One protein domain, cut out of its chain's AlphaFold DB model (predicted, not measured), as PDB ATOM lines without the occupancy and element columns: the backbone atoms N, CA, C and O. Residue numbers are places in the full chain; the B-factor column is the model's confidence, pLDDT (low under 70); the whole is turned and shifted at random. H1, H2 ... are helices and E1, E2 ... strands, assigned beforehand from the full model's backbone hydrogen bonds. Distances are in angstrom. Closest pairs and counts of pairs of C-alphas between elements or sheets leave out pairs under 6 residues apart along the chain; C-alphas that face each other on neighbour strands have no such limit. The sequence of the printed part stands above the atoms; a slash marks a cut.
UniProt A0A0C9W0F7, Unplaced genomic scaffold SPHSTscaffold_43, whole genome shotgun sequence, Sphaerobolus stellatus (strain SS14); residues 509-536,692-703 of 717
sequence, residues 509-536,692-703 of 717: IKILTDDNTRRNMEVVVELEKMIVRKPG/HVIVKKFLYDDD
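AT A GLANCE: This is residues 509 to 536 and 692 to 703 of the 717 residues of an uncharacterized protein of Sphaerobolus stellatus (strain SS14) (UniProt A0A0C9W0F7). A flat, open V: a two-strand parallel ribbon, E1 beside E2, makes one arm, and the helix H1 makes the other, with residues 509 to 523 sticking out free. The 40 printed residues hold H1, E1 and E2 in that order, of mixed class. The whole is extended, with a radius of gyration of the C-alphas of 15.0 A and spans of 44 by 23 by 7 A.

HOW THE PARTS SIT: Look first at E1, residues 531 to 534, and E2, residues 697 to 700, parallel neighbours at 30 degrees. C-alphas 533 and 699 face each other at 4.7 A; N 532 and O 697 are within hydrogen-bond range at 2.8 A. H1, residues 509 to 524, is apart from E2; every O i to N i+4 pair in H1 is within hydrogen-bond range.

IN THESE COORDINATES: Find C-alpha 509 at (-34.396, -12.096, -27.182); from there H1 runs 22.1 A to C-alpha 524. E1 measures 9.6 A. E2 measures 10.0 A and ends at C-alpha 700, (-11.614, -18.665, -57.104).

THE WHOLE: The C-alphas of Ile 509 and Gly 536, the two farthest apart, are separated by 44.4 A. Residues 537 to 691 are not printed; C-alphas 536 and 692 are 29.8 A apart across this cut. The link from H1 to E1 is short. No printed residue is under 70 in pLDDT.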
ATOM      1  N   ILE A 509     -35.634 -11.337 -27.431       86.69
ATOM      2  CA  ILE A 509     -34.396 -12.096 -27.182       86.69
ATOM      3  C   ILE A 509     -33.481 -12.029 -28.411       86.69
ATOM      4  O   ILE A 509     -32.303 -11.711 -28.273       86.69
ATOM      5  N   LYS A 510     -34.017 -12.249 -29.626       90.00
ATOM      6  CA  LYS A 510     -33.212 -12.108 -30.846       90.00
ATOM      7  C   LYS A 510     -32.649 -10.691 -31.016       90.00
ATOM      8  O   LYS A 510     -31.459 -10.574 -31.258       90.00
ATOM      9  N   ILE A 511     -33.462  -9.640 -30.879       90.56
ATOM     10  CA  ILE A 511     -32.984  -8.252 -31.036       90.56
ATOM     11  C   ILE A 511     -31.873  -7.939 -30.025       90.56
ATOM     12  O   ILE A 511     -30.837  -7.425 -30.420       90.56
ATOM     13  N   LEU A 512     -32.035  -8.329 -28.757       86.31
ATOM     14  CA  LEU A 512     -30.997  -8.157 -27.735       86.31
ATOM     15  C   LEU A 512     -29.731  -8.971 -28.039       86.31
ATOM     16  O   LEU A 512     -28.634  -8.492 -27.780       86.31
ATOM     17  N   THR A 513     -29.865 -10.165 -28.626       85.94
ATOM     18  CA  THR A 513     -28.718 -10.975 -29.073       85.94
ATOM     19  C   THR A 513     -27.991 -10.305 -30.243       85.94
ATOM     20  O   THR A 513     -26.767 -10.191 -30.214       85.94
ATOM     21  N   ASP A 514     -28.735  -9.837 -31.251       87.00
ATOM     22  CA  ASP A 514     -28.198  -9.144 -32.427       87.00
ATOM     23  C   ASP A 514     -27.496  -7.825 -32.006       87.00
ATOM     24  O   ASP A 514     -26.374  -7.564 -32.439       87.00
ATOM     25  N   ASP A 515     -28.101  -7.031 -31.108       88.12
ATOM     26  CA  ASP A 515     -27.542  -5.767 -30.596       88.12
ATOM     27  C   ASP A 515     -26.322  -5.974 -29.679       88.12
ATOM     28  O   ASP A 515     -25.338  -5.243 -29.803       88.12
ATOM     29  N   ASN A 516     -26.347  -6.965 -28.776       83.19
ATOM     30  CA  ASN A 516     -25.204  -7.292 -27.910       83.19
ATOM     31  C   ASN A 516     -24.018  -7.799 -28.751       83.19
ATOM     32  O   ASN A 516     -22.902  -7.308 -28.599       83.19
ATOM     33  N   THR A 517     -24.281  -8.659 -29.746       79.62
ATOM     34  CA  THR A 517     -23.268  -9.081 -30.733       79.62
ATOM     35  C   THR A 517     -22.653  -7.873 -31.446       79.62
ATOM     36  O   THR A 517     -21.431  -7.792 -31.555       79.62
ATOM     37  N   ARG A 518     -23.475  -6.906 -31.884       81.94
ATOM     38  CA  ARG A 518     -22.989  -5.701 -32.572       81.94
ATOM     39  C   ARG A 518     -22.085  -4.840 -31.684       81.94
ATOM     40  O   ARG A 518     -21.040  -4.403 -32.149       81.94
ATOM     41  N   ARG A 519     -22.445  -4.645 -30.409       80.75
ATOM     42  CA  ARG A 519     -21.617  -3.897 -29.442       80.75
ATOM     43  C   ARG A 519     -20.291  -4.596 -29.159       80.75
ATOM     44  O   ARG A 519     -19.259  -3.941 -29.152       80.75
ATOM     45  N   ASN A 520     -20.293  -5.918 -29.000       72.06
ATOM     46  CA  ASN A 520     -19.059  -6.667 -28.746       72.06
ATOM     47  C   ASN A 520     -18.100  -6.597 -29.950       72.06
ATOM     48  O   ASN A 520     -16.890  -6.494 -29.759       72.06
ATOM     49  N   MET A 521     -18.635  -6.570 -31.178       73.19
ATOM     50  CA  MET A 521     -17.850  -6.282 -32.387       73.19
ATOM     51  C   MET A 521     -17.304  -4.843 -32.398       73.19
ATOM     52  O   MET A 521     -16.148  -4.648 -32.741       73.19
ATOM     53  N   GLU A 522     -18.099  -3.842 -32.003       75.75
ATOM     54  CA  GLU A 522     -17.677  -2.427 -31.941       75.75
ATOM     55  C   GLU A 522     -16.619  -2.144 -30.849       75.75
ATOM     56  O   GLU A 522     -15.834  -1.207 -30.988       75.75
ATOM     57  N   VAL A 523     -16.593  -2.933 -29.768       70.06
ATOM     58  CA  VAL A 523     -15.723  -2.711 -28.597       70.06
ATOM     59  C   VAL A 523     -14.394  -3.469 -28.677       70.06
ATOM     60  O   VAL A 523     -13.366  -2.890 -28.330       70.06
ATOM     61  N   VAL A 524     -14.404  -4.743 -29.095       72.75
ATOM     62  CA  VAL A 524     -13.280  -5.675 -28.848       72.75
ATOM     63  C   VAL A 524     -12.418  -5.956 -30.086       72.75
ATOM     64  O   VAL A 524     -11.213  -6.151 -29.944       72.75
ATOM     65  N   VAL A 525     -13.001  -5.995 -31.293       77.50
ATOM     66  CA  VAL A 525     -12.334  -6.585 -32.472       77.50
ATOM     67  C   VAL A 525     -12.442  -5.704 -33.716       77.50
ATOM     68  O   VAL A 525     -13.533  -5.474 -34.237       77.50
ATOM     69  N   GLU A 526     -11.301  -5.303 -34.275       83.94
ATOM     70  CA  GLU A 526     -11.247  -4.678 -35.599       83.94
ATOM     71  C   GLU A 526     -11.231  -5.762 -36.690       83.94
ATOM     72  O   GLU A 526     -10.270  -6.517 -36.841       83.94
ATOM     73  N   LEU A 527     -12.338  -5.882 -37.429       85.31
ATOM     74  CA  LEU A 527     -12.580  -6.968 -38.388       85.31
ATOM     75  C   LEU A 527     -12.244  -6.565 -39.833       85.31
ATOM     76  O   LEU A 527     -13.137  -6.280 -40.639       85.31
ATOM     77  N   GLU A 528     -10.961  -6.594 -40.191       90.44
ATOM     78  CA  GLU A 528     -10.524  -6.374 -41.575       90.44
ATOM     79  C   GLU A 528     -10.911  -7.565 -42.474       90.44
ATOM     80  O   GLU A 528     -10.546  -8.714 -42.220       90.44
ATOM     81  N   LYS A 529     -11.641  -7.321 -43.569       90.81
ATOM     82  CA  LYS A 529     -12.121  -8.382 -44.472       90.81
ATOM     83  C   LYS A 529     -11.411  -8.368 -45.825       90.81
ATOM     84  O   LYS A 529     -11.990  -7.985 -46.843       90.81
ATOM     85  N   MET A 530     -10.178  -8.865 -45.851       92.44
ATOM     86  CA  MET A 530      -9.439  -9.090 -47.096       92.44
ATOM     87  C   MET A 530     -10.169 -10.071 -48.030       92.44
ATOM     88  O   MET A 530     -10.451 -11.213 -47.655       92.44
ATOM     89  N   ILE A 531     -10.406  -9.668 -49.280       92.06
ATOM     90  CA  ILE A 531     -10.896 -10.557 -50.344       92.06
ATOM     91  C   ILE A 531      -9.717 -10.927 -51.247       92.06
ATOM     92  O   ILE A 531      -9.224 -10.107 -52.016       92.06
ATOM     93  N   VAL A 532      -9.271 -12.179 -51.162       93.69
ATOM     94  CA  VAL A 532      -8.134 -12.703 -51.927       93.69
ATOM     95  C   VAL A 532      -8.664 -13.497 -53.118       93.69
ATOM     96  O   VAL A 532      -9.051 -14.658 -52.973       93.69
ATOM     97  N   ARG A 533      -8.670 -12.884 -54.306       93.38
ATOM     98  CA  ARG A 533      -8.892 -13.626 -55.555       93.38
ATOM     99  C   ARG A 533      -7.687 -14.543 -55.817       93.38
ATOM    100  O   ARG A 533      -6.538 -14.118 -55.692       93.38
ATOM    101  N   LYS A 534      -7.949 -15.816 -56.106       95.44
ATOM    102  CA  LYS A 534      -6.959 -16.859 -56.389       95.44
ATOM    103  C   LYS A 534      -7.198 -17.384 -57.806       95.44
ATOM    104  O   LYS A 534      -8.283 -17.907 -58.043       95.44
ATOM    105  N   PRO A 535      -6.214 -17.259 -58.715       94.19
ATOM    106  CA  PRO A 535      -6.394 -17.678 -60.094       94.19
ATOM    107  C   PRO A 535      -6.514 -19.201 -60.199       94.19
ATOM    108  O   PRO A 535      -5.855 -19.942 -59.459       94.19
ATOM    109  N   GLY A 536      -7.309 -19.646 -61.164       92.62
ATOM    110  CA  GLY A 536      -7.560 -21.051 -61.454       92.62
ATOM    111  C   GLY A 536      -8.754 -21.649 -60.700       92.62
ATOM    112  O   GLY A 536      -9.411 -20.985 -59.889       92.62
ATOM    113  N   HIS A 692      -6.950  -7.098 -33.796       88.75
ATOM    114  CA  HIS A 692      -7.079  -6.883 -35.241       88.75
ATOM    115  C   HIS A 692      -7.209  -8.225 -35.987       88.75
ATOM    116  O   HIS A 692      -6.220  -8.914 -36.262       88.75
ATOM    117  N   VAL A 693      -8.442  -8.622 -36.315       87.00
ATOM    118  CA  VAL A 693      -8.781  -9.959 -36.835       87.00
ATOM    119  C   VAL A 693      -9.049  -9.920 -38.340       87.00
ATOM    120  O   VAL A 693     -10.124  -9.543 -38.808       87.00
ATOM    121  N   ILE A 694      -8.064 -10.389 -39.113       90.88
ATOM    122  CA  ILE A 694      -8.083 -10.351 -40.583       90.88
ATOM    123  C   ILE A 694      -8.818 -11.567 -41.176       90.88
ATOM    124  O   ILE A 694      -8.261 -12.661 -41.327       90.88
ATOM    125  N   VAL A 695     -10.068 -11.371 -41.597       92.81
ATOM    126  CA  VAL A 695     -10.934 -12.401 -42.194       92.81
ATOM    127  C   VAL A 695     -10.687 -12.521 -43.704       92.81
ATOM    128  O   VAL A 695     -11.374 -11.914 -44.529       92.81
ATOM    129  N   LYS A 696      -9.712 -13.357 -44.083       95.75
ATOM    130  CA  LYS A 696      -9.343 -13.624 -45.488       95.75
ATOM    131  C   LYS A 696     -10.392 -14.494 -46.204       95.75
ATOM    132  O   LYS A 696     -10.382 -15.720 -46.084       95.75
ATOM    133  N   LYS A 697     -11.277 -13.875 -47.000       92.88
ATOM    134  CA  LYS A 697     -12.169 -14.587 -47.936       92.88
ATOM    135  C   LYS A 697     -11.405 -14.898 -49.223       92.88
ATOM    136  O   LYS A 697     -11.125 -13.991 -50.002       92.88
ATOM    137  N   PHE A 698     -11.156 -16.174 -49.495       92.00
ATOM    138  CA  PHE A 698     -10.715 -16.608 -50.820       92.00
ATOM    139  C   PHE A 698     -11.892 -16.626 -51.811       92.00
ATOM    140  O   PHE A 698     -12.998 -17.043 -51.458       92.00
ATOM    141  N   LEU A 699     -11.641 -16.164 -53.033       93.06
ATOM    142  CA  LEU A 699     -12.507 -16.308 -54.208       93.06
ATOM    143  C   LEU A 699     -11.687 -16.984 -55.307       93.06
ATOM    144  O   LEU A 699     -10.587 -16.515 -55.591       93.06
ATOM    145  N   TYR A 700     -12.210 -18.041 -55.917       94.81
ATOM    146  CA  TYR A 700     -11.614 -18.665 -57.104       94.81
ATOM    147  C   TYR A 700     -12.324 -18.187 -58.374       94.81
ATOM    148  O   TYR A 700     -13.456 -17.714 -58.292       94.81
ATOM    149  N   ASP A 701     -11.701 -18.337 -59.543       91.69
ATOM    150  CA  ASP A 701     -12.300 -17.874 -60.809       91.69
ATOM    151  C   ASP A 701     -13.612 -18.623 -61.150       91.69
ATOM    152  O   ASP A 701     -14.505 -18.068 -61.791       91.69
ATOM    153  N   ASP A 702     -13.764 -19.857 -60.648       90.12
ATOM    154  CA  ASP A 702     -14.997 -20.661 -60.716       90.12
ATOM    155  C   ASP A 702     -16.101 -20.210 -59.732       90.12
ATOM    156  O   ASP A 702     -17.269 -20.579 -59.903       90.12
ATOM    157  N   ASP A 703     -15.763 -19.473 -58.663       87.88
ATOM    158  CA  ASP A 703     -16.737 -19.015 -57.665       87.88
ATOM    159  C   ASP A 703     -17.533 -17.834 -58.248       87.88
ATOM    160  O   ASP A 703     -17.235 -16.671 -57.966       87.88
TER     161      ASP A 703